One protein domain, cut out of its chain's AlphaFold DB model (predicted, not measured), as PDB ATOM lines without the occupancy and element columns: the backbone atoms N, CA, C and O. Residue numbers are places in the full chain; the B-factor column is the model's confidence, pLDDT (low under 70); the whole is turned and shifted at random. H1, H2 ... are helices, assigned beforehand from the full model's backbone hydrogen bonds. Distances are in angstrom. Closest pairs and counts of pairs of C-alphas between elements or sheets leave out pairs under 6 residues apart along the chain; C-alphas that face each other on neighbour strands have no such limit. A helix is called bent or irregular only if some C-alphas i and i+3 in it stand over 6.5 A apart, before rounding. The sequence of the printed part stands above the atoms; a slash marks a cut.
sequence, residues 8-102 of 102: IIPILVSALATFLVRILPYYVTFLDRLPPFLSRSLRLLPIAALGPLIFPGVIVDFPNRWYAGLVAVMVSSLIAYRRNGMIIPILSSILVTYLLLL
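What this domain is: This is residues 8 to 102 of the 102 residues of the protein "AzlD domain-containing protein" of Spirochaetales bacterium (UniProt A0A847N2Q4). What does the model look like? The long, bent helix H3 makes a beam; at one end of it H4 and then H5 fold back side by side as a two-helix head, and at the other end H1 makes an open V with it, with short H2 at the corner, and residues 8 to 30 stick out. What is it made of? The printed part has 95 residues with five named helices, H1 to H5 in chain order, and is all helix. How spread out is it? It is only just loose, close to extended, with a radius of gyration of the C-alphas of 18.7 A and spans of 52 by 40 by 23 A.

Where its parts are: Where do the helices run? H1, residues 8 to 27, begins at C-alpha 8 (15.949, -72.094, -1.363) and is 27.7 A long; H2 is residues 29 to 33. H4, residues 66 to 82, is 25.7 A long, and H5, residues 87 to 101, is 21.4 A long and ends at C-alpha 101 (14.205, -46.260, 27.148). Is H3 straight? H3, residues 36 to 60, was assigned as one helix by its hydrogen bonds but is bent, with C-alphas 43 and 46 6.9 A apart. Its arms are H3a, residues 36 to 43, and H3b, residues 46 to 60, 22.2 A long and irregular, with C-alphas 53 and 56 6.7 A apart.

How they stand to each other: What is near H1? H1 and H2 are close but not clearly touching, the closest C-alphas being those of Pro 25 and Leu 31, 7.7 A apart; H1 is apart from H3a, H3b, H4 and H5. How do the later helices meet? H3b, with residues 58 to 60 alone, touches residues 66 to 73 of H4 in a helical hairpin, closest at the C-alphas of Val 58 and Gly 69, 4.8 A. H4 and H5, also a helical hairpin, touch at a shallow tilt of 24 degrees, opposite ways, closest at the C-alphas of Ser 76 and Pro 89, 4.6 A. Are the backbones regular in their O to N pairs? Each O i to N i+4 pair is within hydrogen-bond range in H3a and H5, against 14 of 16 in H1, 6 of 11 in H3b, 12 of 13 in H4 and 0 of 1 in H2, where 2 of 2 O i to N i+3 pairs are.

The domain as a whole: How far does it reach? The two C-alphas farthest apart, those of Arg 33 and Leu 102, are 54.3 A apart. Are there cuts or long links? The printed part has no cut, and the four links are tight. Where is confidence low? Residues 29 to 32 have pLDDT under 70, while the mean of the printed part is 87.1.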
ATOM      1  N   ILE A   8      14.680 -71.673  -0.745       85.62
ATOM      2  CA  ILE A   8      15.949 -72.094  -1.363       85.62
ATOM      3  C   ILE A   8      16.323 -71.166  -2.521       85.62
ATOM      4  O   ILE A   8      17.478 -70.769  -2.644       85.62
ATOM      5  N   ILE A   9      15.345 -70.779  -3.341       88.56
ATOM      6  CA  ILE A   9      15.554 -69.908  -4.503       88.56
ATOM      7  C   ILE A   9      16.101 -68.526  -4.090       88.56
ATOM      8  O   ILE A   9      17.175 -68.166  -4.572       88.56
ATOM      9  N   PRO A  10      15.462 -67.750  -3.190       88.88
ATOM     10  CA  PRO A  10      15.993 -66.450  -2.775       88.88
ATOM     11  C   PRO A  10      17.330 -66.554  -2.028       88.88
ATOM     12  O   PRO A  10      18.177 -65.674  -2.183       88.88
ATOM     13  N   ILE A  11      17.573 -67.633  -1.275       90.06
ATOM     14  CA  ILE A  11      18.880 -67.878  -0.646       90.06
ATOM     15  C   ILE A  11      19.954 -68.092  -1.718       90.06
ATOM     16  O   ILE A  11      21.000 -67.455  -1.667       90.06
ATOM     17  N   LEU A  12      19.696 -68.940  -2.715       91.75
ATOM     18  CA  LEU A  12      20.660 -69.213  -3.780       91.75
ATOM     19  C   LEU A  12      20.933 -67.961  -4.626       91.75
ATOM     20  O   LEU A  12      22.084 -67.669  -4.938       91.75
ATOM     21  N   VAL A  13      19.891 -67.187  -4.940       92.44
ATOM     22  CA  VAL A  13      20.006 -65.928  -5.690       92.44
ATOM     23  C   VAL A  13      20.790 -64.877  -4.899       92.44
ATOM     24  O   VAL A  13      21.706 -64.270  -5.448       92.44
ATOM     25  N   SER A  14      20.486 -64.674  -3.614       91.62
ATOM     26  CA  SER A  14      21.207 -63.708  -2.769       91.62
ATOM     27  C   SER A  14      22.655 -64.129  -2.509       91.62
ATOM     28  O   SER A  14      23.556 -63.287  -2.560       91.62
ATOM     29  N   ALA A  15      22.904 -65.426  -2.310       91.19
ATOM     30  CA  ALA A  15      24.246 -65.978  -2.191       91.19
ATOM     31  C   ALA A  15      25.053 -65.741  -3.471       91.19
ATOM     32  O   ALA A  15      26.162 -65.214  -3.400       91.19
ATOM     33  N   LEU A  16      24.482 -66.051  -4.641       94.25
ATOM     34  CA  LEU A  16      25.144 -65.867  -5.930       94.25
ATOM     35  C   LEU A  16      25.393 -64.383  -6.221       94.25
ATOM     36  O   LEU A  16      26.510 -64.022  -6.582       94.25
ATOM     37  N   ALA A  17      24.411 -63.510  -5.977       93.19
ATOM     38  CA  ALA A  17      24.562 -62.064  -6.128       93.19
ATOM     39  C   ALA A  17      25.678 -61.502  -5.230       93.19
ATOM     40  O   ALA A  17      26.542 -60.764  -5.704       93.19
ATOM     41  N   THR A  18      25.714 -61.892  -3.951       91.19
ATOM     42  CA  THR A  18      26.746 -61.435  -3.006       91.19
ATOM     43  C   THR A  18      28.125 -61.944  -3.407       91.19
ATOM     44  O   THR A  18      29.094 -61.188  -3.380       91.19
ATOM     45  N   PHE A  19      28.220 -63.218  -3.801       89.94
ATOM     46  CA  PHE A  19      29.472 -63.828  -4.233       89.94
ATOM     47  C   PHE A  19      30.012 -63.119  -5.477       89.94
ATOM     48  O   PHE A  19      31.173 -62.720  -5.495       89.94
ATOM     49  N   LEU A  20      29.151 -62.848  -6.460       89.19
ATOM     50  CA  LEU A  20      29.524 -62.156  -7.690       89.19
ATOM     51  C   LEU A  20      30.058 -60.742  -7.413       89.19
ATOM     52  O   LEU A  20      31.137 -60.397  -7.890       89.19
ATOM     53  N   VAL A  21      29.365 -59.958  -6.577       86.62
ATOM     54  CA  VAL A  21      29.815 -58.616  -6.159       86.62
ATOM     55  C   VAL A  21      31.159 -58.673  -5.421       86.62
ATOM     56  O   VAL A  21      31.977 -57.770  -5.580       86.62
ATOM     57  N   ARG A  22      31.425 -59.737  -4.651       84.06
ATOM     58  CA  ARG A  22      32.682 -59.923  -3.901       84.06
ATOM     59  C   ARG A  22      33.864 -60.337  -4.772       84.06
ATOM     60  O   ARG A  22      34.988 -59.951  -4.468       84.06
ATOM     61  N   ILE A  23      33.624 -61.120  -5.823       87.00
ATOM     62  CA  ILE A  23      34.663 -61.565  -6.766       87.00
ATOM     63  C   ILE A  23      34.971 -60.482  -7.806       87.00
ATOM     64  O   ILE A  23      36.090 -60.410  -8.311       87.00
ATOM     65  N   LEU A  24      34.000 -59.616  -8.109       81.94
ATOM     66  CA  LEU A  24      34.153 -58.498  -9.036       81.94
ATOM     67  C   LEU A  24      35.427 -57.659  -8.781       81.94
ATOM     68  O   LEU A  24      36.199 -57.489  -9.724       81.94
ATOM     69  N   PRO A  25      35.737 -57.191  -7.553       75.38
ATOM     70  CA  PRO A  25      36.970 -56.443  -7.300       75.38
ATOM     71  C   PRO A  25      38.256 -57.259  -7.505       75.38
ATOM     72  O   PRO A  25      39.306 -56.659  -7.693       75.38
ATOM     73  N   TYR A  26      38.197 -58.596  -7.487       77.50
ATOM     74  CA  TYR A  26      39.359 -59.458  -7.732       77.50
ATOM     75  C   TYR A  26      39.631 -59.668  -9.231       77.50
ATOM     76  O   TYR A  26      40.783 -59.693  -9.650       77.50
ATOM     77  N   TYR A  27      38.581 -59.797 -10.050       76.44
ATOM     78  CA  TYR A  27      38.718 -60.034 -11.496       76.44
ATOM     79  C   TYR A  27      38.848 -58.753 -12.329       76.44
ATOM     80  O   TYR A  27      39.357 -58.792 -13.449       76.44
ATOM     81  N   VAL A  28      38.388 -57.609 -11.819       73.62
ATOM     82  CA  VAL A  28      38.424 -56.342 -12.558       73.62
ATOM     83  C   VAL A  28      39.777 -55.649 -12.364       73.62
ATOM     84  O   VAL A  28      39.928 -54.750 -11.545       73.62
ATOM     85  N   THR A  29      40.764 -56.009 -13.188       66.00
ATOM     86  CA  THR A  29      42.092 -55.352 -13.243       66.00
ATOM     87  C   THR A  29      42.022 -53.901 -13.750       66.00
ATOM     88  O   THR A  29      42.956 -53.121 -13.595       66.00
ATOM     89  N   PHE A  30      40.891 -53.490 -14.340       66.88
ATOM     90  CA  PHE A  30      40.676 -52.106 -14.781       66.88
ATOM     91  C   PHE A  30      40.594 -51.114 -13.609       66.88
ATOM     92  O   PHE A  30      40.784 -49.916 -13.816       66.88
ATOM     93  N   LEU A  31      40.365 -51.596 -12.378       62.97
ATOM     94  CA  LEU A  31      40.388 -50.751 -11.183       62.97
ATOM     95  C   LEU A  31      41.761 -50.086 -10.960       62.97
ATOM     96  O   LEU A  31      41.814 -48.952 -10.488       62.97
ATOM     97  N   ASP A  32      42.854 -50.729 -11.379       64.38
ATOM     98  CA  ASP A  32      44.208 -50.162 -11.289       64.38
ATOM     99  C   ASP A  32      44.476 -49.078 -12.348       64.38
ATOM    100  O   ASP A  32      45.377 -48.256 -12.195       64.38
ATOM    101  N   ARG A  33      43.677 -49.043 -13.422       72.00
ATOM    102  CA  ARG A  33      43.744 -48.034 -14.499       72.00
ATOM    103  C   ARG A  33      42.793 -46.856 -14.265       72.00
ATOM    104  O   ARG A  33      42.732 -45.953 -15.100       72.00
ATOM    105  N   LEU A  34      42.032 -46.858 -13.168       75.69
ATOM    106  CA  LEU A  34      41.080 -45.791 -12.870       75.69
ATOM    107  C   LEU A  34      41.807 -44.459 -12.640       75.69
ATOM    108  O   LEU A  34      42.816 -44.417 -11.930       75.69
ATOM    109  N   PRO A  35      41.267 -43.341 -13.159       81.69
ATOM    110  CA  PRO A  35      41.804 -42.027 -12.857       81.69
ATOM    111  C   PRO A  35      41.774 -41.786 -11.338       81.69
ATOM    112  O   PRO A  35      40.833 -42.216 -10.654       81.69
ATOM    113  N   PRO A  36      42.764 -41.061 -10.787       80.19
ATOM    114  CA  PRO A  36      42.946 -40.911  -9.342       80.19
ATOM    115  C   PRO A  36      41.722 -40.308  -8.637       80.19
ATOM    116  O   PRO A  36      41.483 -40.594  -7.466       80.19
ATOM    117  N   PHE A  37      40.917 -39.517  -9.352       84.06
ATOM    118  CA  PHE A  37      39.659 -38.971  -8.852       84.06
ATOM    119  C   PHE A  37      38.603 -40.060  -8.599       84.06
ATOM    120  O   PHE A  37      38.063 -40.151  -7.500       84.06
ATOM    121  N   LEU A  38      38.350 -40.933  -9.580       83.94
ATOM    122  CA  LEU A  38      37.301 -41.951  -9.481       83.94
ATOM    123  C   LEU A  38      37.667 -43.046  -8.471       83.94
ATOM    124  O   LEU A  38      36.816 -43.474  -7.696       83.94
ATOM    125  N   SER A  39      38.944 -43.433  -8.405       83.19
ATOM    126  CA  SER A  39      39.436 -44.379  -7.392       83.19
ATOM    127  C   SER A  39      39.237 -43.850  -5.962       83.19
ATOM    128  O   SER A  39      38.787 -44.583  -5.080       83.19
ATOM    129  N   ARG A  40      39.493 -42.552  -5.726       83.50
ATOM    130  CA  ARG A  40      39.227 -41.911  -4.426       83.50
ATOM    131  C   ARG A  40      37.732 -41.868  -4.106       83.50
ATOM    132  O   ARG A  40      37.358 -42.222  -2.993       83.50
ATOM    133  N   SER A  41      36.882 -41.518  -5.071       87.00
ATOM    134  CA  SER A  41      35.423 -41.503  -4.878       87.00
ATOM    135  C   SER A  41      34.857 -42.893  -4.568       87.00
ATOM    136  O   SER A  41      34.056 -43.034  -3.648       87.00
ATOM    137  N   LEU A  42      35.320 -43.942  -5.260       83.81
ATOM    138  CA  LEU A  42      34.895 -45.324  -5.005       83.81
ATOM    139  C   LEU A  42      35.313 -45.824  -3.612       83.81
ATOM    140  O   LEU A  42      34.571 -46.582  -2.997       83.81
ATOM    141  N   ARG A  43      36.453 -45.368  -3.074       83.56
ATOM    142  CA  ARG A  43      36.866 -45.673  -1.687       83.56
ATOM    143  C   ARG A  43      35.981 -45.000  -0.637       83.56
ATOM    144  O   ARG A  43      35.836 -45.533   0.458       83.56
ATOM    145  N   LEU A  44      35.401 -43.846  -0.961       88.69
ATOM    146  CA  LEU A  44      34.489 -43.114  -0.079       88.69
ATOM    147  C   LEU A  44      33.042 -43.599  -0.199       88.69
ATOM    148  O   LEU A  44      32.255 -43.386   0.719       88.69
ATOM    149  N   LEU A  45      32.697 -44.280  -1.293       89.81
ATOM    150  CA  LEU A  45      31.345 -44.751  -1.581       89.81
ATOM    151  C   LEU A  45      30.739 -45.613  -0.457       89.81
ATOM    152  O   LEU A  45      29.607 -45.328  -0.073       89.81
ATOM    153  N   PRO A  46      31.452 -46.584   0.155       87.50
ATOM    154  CA  PRO A  46      30.912 -47.347   1.281       87.50
ATOM    155  C   PRO A  46      30.541 -46.462   2.476       87.50
ATOM    156  O   PRO A  46      29.480 -46.623   3.064       87.50
ATOM    157  N   ILE A  47      31.388 -45.488   2.811       86.06
ATOM    158  CA  ILE A  47      31.156 -44.562   3.929       86.06
ATOM    159  C   ILE A  47      29.992 -43.616   3.611       86.06
ATOM    160  O   ILE A  47      29.125 -43.397   4.457       86.06
ATOM    161  N   ALA A  48      29.938 -43.111   2.377       91.12
ATOM    162  CA  ALA A  48      28.865 -42.250   1.894       91.12
ATOM    163  C   ALA A  48      27.513 -42.972   1.815       91.12
ATOM    164  O   ALA A  48      26.484 -42.332   1.993       91.12
ATOM    165  N   ALA A  49      27.503 -44.286   1.575       91.56
ATOM    166  CA  ALA A  49      26.293 -45.100   1.591       91.56
ATOM    167  C   ALA A  49      25.843 -45.440   3.023       91.56
ATOM    168  O   ALA A  49      24.665 -45.311   3.342       91.56
ATOM    169  N   LEU A  50      26.769 -45.847   3.901       90.38
ATOM    170  CA  LEU A  50      26.442 -46.273   5.268       90.38
ATOM    171  C   LEU A  50      25.875 -45.141   6.132       90.38
ATOM    172  O   LEU A  50      24.948 -45.381   6.900       90.38
ATOM    173  N   GLY A  51      26.399 -43.917   6.006       89.31
ATOM    174  CA  GLY A  51      25.954 -42.777   6.816       89.31
ATOM    175  C   GLY A  51      24.448 -42.502   6.681       89.31
ATOM    176  O   GLY A  51      23.718 -42.686   7.652       89.31
ATOM    177  N   PRO A  52      23.952 -42.124   5.490       90.38
ATOM    178  CA  PRO A  52      22.535 -41.854   5.246       90.38
ATOM    179  C   PRO A  52      21.627 -43.075   5.399       90.38
ATOM    180  O   PRO A  52      20.433 -42.899   5.598       90.38
ATOM    181  N   LEU A  53      22.161 -44.295   5.286       91.44
ATOM    182  CA  LEU A  53      21.373 -45.517   5.452       91.44
ATOM    183  C   LEU A  53      21.096 -45.823   6.929       91.44
ATOM    184  O   LEU A  53      19.992 -46.226   7.276       91.44
ATOM    185  N   ILE A  54      22.090 -45.627   7.798       90.44
ATOM    186  CA  ILE A  54      21.989 -45.957   9.227       90.44
ATOM    187  C   ILE A  54      21.417 -44.784  10.028       90.44
ATOM    188  O   ILE A  54      20.599 -44.981  10.924       90.44
ATOM    189  N   PHE A  55      21.822 -43.554   9.704       90.44
ATOM    190  CA  PHE A  55      21.442 -42.354  10.448       90.44
ATOM    191  C   PHE A  55      19.926 -42.137  10.635       90.44
ATOM    192  O   PHE A  55      19.533 -41.802  11.751       90.44
ATOM    193  N   PRO A  56      19.042 -42.340   9.636       89.50
ATOM    194  CA  PRO A  56      17.608 -42.145   9.840       89.50
ATOM    195  C   PRO A  56      17.008 -43.136  10.846       89.50
ATOM    196  O   PRO A  56      16.102 -42.752  11.584       89.50
ATOM    197  N   GLY A  57      17.534 -44.365  10.946       88.50
ATOM    198  CA  GLY A  57      17.052 -45.364  11.911       88.50
ATOM    199  C   GLY A  57      17.164 -44.882  13.360       88.50
ATOM    200  O   GLY A  57      16.267 -45.087  14.166       88.50
ATOM    201  N   VAL A  58      18.194 -44.088  13.655       89.44
ATOM    202  CA  VAL A  58      18.435 -43.484  14.976       89.44
ATOM    203  C   VAL A  58      17.257 -42.624  15.454       89.44
ATOM    204  O   VAL A  58      17.000 -42.537  16.653       89.44
ATOM    205  N   ILE A  59      16.557 -41.975  14.521       88.56
ATOM    206  CA  ILE A  59      15.459 -41.044  14.806       88.56
ATOM    207  C   ILE A  59      14.106 -41.757  14.683       88.56
ATOM    208  O   ILE A  59      13.207 -41.509  15.484       88.56
ATOM    209  N   VAL A  60      13.959 -42.630  13.682       89.06
ATOM    210  CA  VAL A  60      12.677 -43.252  13.316       89.06
ATOM    211  C   VAL A  60      12.318 -44.441  14.214       89.06
ATOM    212  O   VAL A  60      11.134 -44.655  14.471       89.06
ATOM    213  N   ASP A  61      13.300 -45.173  14.746       87.44
ATOM    214  CA  ASP A  61      13.044 -46.399  15.517       87.44
ATOM    215  C   ASP A  61      12.373 -46.136  16.881       87.44
ATOM    216  O   ASP A  61      11.718 -47.022  17.435       87.44
ATOM    217  N   PHE A  62      12.481 -44.915  17.424       85.38
ATOM    218  CA  PHE A  62      11.956 -44.547  18.747       85.38
ATOM    219  C   PHE A  62      10.956 -43.380  18.675       85.38
ATOM    220  O   PHE A  62      11.272 -42.273  19.122       85.38
ATOM    221  N   PRO A  63       9.720 -43.598  18.184       76.88
ATOM    222  CA  PRO A  63       8.775 -42.517  17.886       76.88
ATOM    223  C   PRO A  63       8.428 -41.630  19.093       76.88
ATOM    224  O   PRO A  63       8.200 -40.437  18.929       76.88
ATOM    225  N   ASN A  64       8.430 -42.178  20.315       79.88
ATOM    226  CA  ASN A  64       8.118 -41.418  21.534       79.88
ATOM    227  C   ASN A  64       9.362 -40.843  22.245       79.88
ATOM    228  O   ASN A  64       9.244 -39.962  23.092       79.88
ATOM    229  N   ARG A  65      10.564 -41.349  21.933       85.25
ATOM    230  CA  ARG A  65      11.831 -40.966  22.584       85.25
ATOM    231  C   ARG A  65      12.970 -40.876  21.561       85.25
ATOM    232  O   ARG A  65      14.020 -41.486  21.739       85.25
ATOM    233  N   TRP A  66      12.789 -40.081  20.507       86.88
ATOM    234  CA  TRP A  66      13.789 -39.899  19.440       86.88
ATOM    235  C   TRP A  66      15.155 -39.414  19.958       86.88
ATOM    236  O   TRP A  66      16.201 -39.755  19.407       86.88
ATOM    237  N   TYR A  67      15.162 -38.666  21.068       88.56
ATOM    238  CA  TYR A  67      16.382 -38.232  21.747       88.56
ATOM    239  C   TYR A  67      17.258 -39.407  22.214       88.56
ATOM    240  O   TYR A  67      18.476 -39.260  22.266       88.56
ATOM    241  N   ALA A  68      16.669 -40.569  22.531       90.31
ATOM    242  CA  ALA A  68      17.407 -41.726  23.037       90.31
ATOM    243  C   ALA A  68      18.423 -42.250  22.014       90.31
ATOM    244  O   ALA A  68      19.596 -42.432  22.345       90.31
ATOM    245  N   GLY A  69      18.000 -42.404  20.754       89.50
ATOM    246  CA  GLY A  69      18.895 -42.805  19.671       89.50
ATOM    247  C   GLY A  69      19.977 -41.756  19.408       89.50
ATOM    248  O   GLY A  69      21.156 -42.091  19.280       89.50
ATOM    249  N   LEU A  70      19.606 -40.473  19.390       92.00
ATOM    250  CA  LEU A  70      20.535 -39.374  19.107       92.00
ATOM    251  C   LEU A  70      21.648 -39.270  20.164       92.00
ATOM    252  O   LEU A  70      22.825 -39.132  19.824       92.00
ATOM    253  N   VAL A  71      21.287 -39.403  21.444       93.44
ATOM    254  CA  VAL A  71      22.240 -39.402  22.563       93.44
ATOM    255  C   VAL A  71      23.131 -40.643  22.521       93.44
ATOM    256  O   VAL A  71      24.346 -40.519  22.671       93.44
ATOM    257  N   ALA A  72      22.574 -41.827  22.257       92.38
ATOM    258  CA  ALA A  72      23.358 -43.057  22.144       92.38
ATOM    259  C   ALA A  72      24.399 -42.993  21.015       92.38
ATOM    260  O   ALA A  72      25.560 -43.360  21.219       92.38
ATOM    261  N   VAL A  73      24.022 -42.457  19.852       92.62
ATOM    262  CA  VAL A  73      24.938 -42.263  18.720       92.62
ATOM    263  C   VAL A  73      26.012 -41.226  19.032       92.62
ATOM    264  O   VAL A  73      27.178 -41.468  18.728       92.62
ATOM    265  N   MET A  74      25.665 -40.109  19.679       94.06
ATOM    266  CA  MET A  74      26.649 -39.109  20.112       94.06
ATOM    267  C   MET A  74      27.675 -39.698  21.088       94.06
ATOM    268  O   MET A  74      28.881 -39.537  20.889       94.06
ATOM    269  N   VAL A  75      27.212 -40.427  22.108       93.31
ATOM    270  CA  VAL A  75      28.080 -41.068  23.107       93.31
ATOM    271  C   VAL A  75      28.980 -42.117  22.452       93.31
ATOM    272  O   VAL A  75      30.194 -42.110  22.663       93.31
ATOM    273  N   SER A  76      28.412 -42.979  21.608       92.75
ATOM    274  CA  SER A  76      29.161 -44.011  20.887       92.75
ATOM    275  C   SER A  76      30.197 -43.415  19.930       92.75
ATOM    276  O   SER A  76      31.338 -43.872  19.904       92.75
ATOM    277  N   SER A  77      29.851 -42.342  19.211       91.94
ATOM    278  CA  SER A  77      30.764 -41.620  18.312       91.94
ATOM    279  C   SER A  77      31.963 -41.030  19.064       91.94
ATOM    280  O   SER A  77      33.112 -41.200  18.647       91.94
ATOM    281  N   LEU A  78      31.726 -40.420  20.231       93.69
ATOM    282  CA  LEU A  78      32.793 -39.869  21.068       93.69
ATOM    283  C   LEU A  78      33.738 -40.964  21.592       93.69
ATOM    284  O   LEU A  78      34.957 -40.785  21.623       93.69
ATOM    285  N   ILE A  79      33.187 -42.119  21.976       91.56
ATOM    286  CA  ILE A  79      33.965 -43.275  22.442       91.56
ATOM    287  C   ILE A  79      34.752 -43.909  21.286       91.56
ATOM    288  O   ILE A  79      35.916 -44.280  21.469       91.56
ATOM    289  N   ALA A  80      34.150 -43.995  20.096       91.88
ATOM    290  CA  ALA A  80      34.780 -44.524  18.890       91.88
ATOM    291  C   ALA A  80      35.997 -43.697  18.464       91.88
ATOM    292  O   ALA A  80      37.001 -44.272  18.056       91.88
ATOM    293  N   TYR A  81      35.960 -42.372  18.636       88.81
ATOM    294  CA  TYR A  81      37.097 -41.508  18.303       88.81
ATOM    295  C   TYR A  81      38.365 -41.840  19.110       88.81
ATOM    296  O   TYR A  81      39.483 -41.624  18.649       88.81
ATOM    297  N   ARG A  82      38.209 -42.383  20.323       86.62
ATOM    298  CA  ARG A  82      39.313 -42.615  21.265       86.62
ATOM    299  C   ARG A  82      39.755 -44.084  21.355       86.62
ATOM    300  O   ARG A  82      40.785 -44.372  21.962       86.62
ATOM    301  N   ARG A  83      38.996 -45.029  20.788       78.38
ATOM    302  CA  ARG A  83      39.260 -46.480  20.847       78.38
ATOM    303  C   ARG A  83      39.443 -47.058  19.440       78.38
ATOM    304  O   ARG A  83      38.550 -46.963  18.618       78.38
ATOM    305  N   ASN A  84      40.520 -47.815  19.223       75.50
ATOM    306  CA  ASN A  84      40.763 -48.556  17.969       75.50
ATOM    307  C   ASN A  84      39.829 -49.769  17.731       75.50
ATOM    308  O   ASN A  84      40.066 -50.549  16.813       75.50
ATOM    309  N   GLY A  85      38.802 -49.983  18.561       86.00
ATOM    310  CA  GLY A  85      37.957 -51.180  18.519       86.00
ATOM    311  C   GLY A  85      36.476 -50.851  18.377       86.00
ATOM    312  O   GLY A  85      35.983 -49.940  19.034       86.00
ATOM    313  N   MET A  86      35.759 -51.641  17.575       88.06
ATOM    314  CA  MET A  86      34.317 -51.469  17.337       88.06
ATOM    315  C   MET A  86      33.438 -51.954  18.497       88.06
ATOM    316  O   MET A  86      32.340 -51.440  18.690       88.06
ATOM    317  N   ILE A  87      33.919 -52.912  19.295       93.00
ATOM    318  CA  ILE A  87      33.115 -53.568  20.339       93.00
ATOM    319  C   ILE A  87      32.629 -52.558  21.388       93.00
ATOM    320  O   ILE A  87      31.455 -52.549  21.741       93.00
ATOM    321  N   ILE A  88      33.520 -51.688  21.870       92.62
ATOM    322  CA  ILE A  88      33.229 -50.773  22.985       92.62
ATOM    323  C   ILE A  88      32.206 -49.687  22.585       92.62
ATOM    324  O   ILE A  88      31.236 -49.514  23.325       92.62
ATOM    325  N   PRO A  89      32.342 -48.998  21.431       93.12
ATOM    326  CA  PRO A  89      31.312 -48.089  20.925       93.12
ATOM    327  C   PRO A  89      29.941 -48.756  20.777       93.12
ATOM    328  O   PRO A  89      28.940 -48.222  21.253       93.12
ATOM    329  N   ILE A  90      29.884 -49.958  20.191       92.62
ATOM    330  CA  ILE A  90      28.617 -50.680  19.995       92.62
ATOM    331  C   ILE A  90      27.948 -50.960  21.343       92.62
ATOM    332  O   ILE A  90      26.777 -50.631  21.530       92.62
ATOM    333  N   LEU A  91      28.706 -51.495  22.303       94.88
ATOM    334  CA  LEU A  91      28.193 -51.805  23.636       94.88
ATOM    335  C   LEU A  91      27.694 -50.547  24.359       94.88
ATOM    336  O   LEU A  91      26.638 -50.576  24.987       94.88
ATOM    337  N   SER A  92      28.416 -49.430  24.223       93.00
ATOM    338  CA  SER A  92      28.001 -48.148  24.799       93.00
ATOM    339  C   SER A  92      26.697 -47.627  24.189       93.00
ATOM    340  O   SER A  92      25.824 -47.188  24.931       93.00
ATOM    341  N   SER A  93      26.521 -47.751  22.867       92.88
ATOM    342  CA  SER A  93      25.294 -47.342  22.174       92.88
ATOM    343  C   SER A  93      24.083 -48.123  22.684       92.88
ATOM    344  O   SER A  93      23.058 -47.535  23.031       92.88
ATOM    345  N   ILE A  94      24.221 -49.448  22.804       93.50
ATOM    346  CA  ILE A  94      23.164 -50.330  23.317       93.50
ATOM    347  C   ILE A  94      22.811 -49.951  24.759       93.50
ATOM    348  O   ILE A  94      21.638 -49.782  25.082       93.50
ATOM    349  N   LEU A  95      23.820 -49.775  25.615       95.31
ATOM    350  CA  LEU A  95      23.625 -49.504  27.037       95.31
ATOM    351  C   LEU A  95      22.973 -48.134  27.288       95.31
ATOM    352  O   LEU A  95      22.044 -48.041  28.085       95.31
ATOM    353  N   VAL A  96      23.411 -47.088  26.578       93.31
ATOM    354  CA  VAL A  96      22.808 -45.746  26.662       93.31
ATOM    355  C   VAL A  96      21.375 -45.751  26.136       93.31
ATOM    356  O   VAL A  96      20.493 -45.195  26.787       93.31
ATOM    357  N   THR A  97      21.123 -46.414  25.003       92.31
ATOM    358  CA  THR A  97      19.767 -46.533  24.446       92.31
ATOM    359  C   THR A  97      18.838 -47.243  25.428       92.31
ATOM    360  O   THR A  97      17.744 -46.761  25.698       92.31
ATOM    361  N   TYR A  98      19.289 -48.354  26.015       92.88
ATOM    362  CA  TYR A  98      18.514 -49.118  26.991       92.88
ATOM    363  C   TYR A  98      18.192 -48.301  28.251       92.88
ATOM    364  O   TYR A  98      17.039 -48.254  28.667       92.88
ATOM    365  N   LEU A  99      19.181 -47.600  28.819       92.31
ATOM    366  CA  LEU A  99      18.978 -46.735  29.989       92.31
ATOM    367  C   LEU A  99      18.012 -45.575  29.721       92.31
ATOM    368  O   LEU A  99      17.280 -45.182  30.621       92.31
ATOM    369  N   LEU A 100      18.015 -45.020  28.507       89.00
ATOM    370  CA  LEU A 100      17.123 -43.923  28.118       89.00
ATOM    371  C   LEU A 100      15.711 -44.385  27.739       89.00
ATOM    372  O   LEU A 100      14.810 -43.548  27.657       89.00
ATOM    373  N   LEU A 101      15.512 -45.674  27.459       87.31
ATOM    374  CA  LEU A 101      14.205 -46.260  27.148       87.31
ATOM    375  C   LEU A 101      13.488 -46.831  28.372       87.31
ATOM    376  O   LEU A 101      12.259 -46.918  28.332       87.31
ATOM    377  N   LEU A 102      14.233 -47.192  29.422       87.25
ATOM    378  CA  LEU A 102      13.684 -47.528  30.740       87.25
ATOM    379  C   LEU A 102      12.826 -46.372  31.291       87.25
ATOM    380  O   LEU A 102      11.796 -46.667  31.928       87.25
TER     381      LEU A 102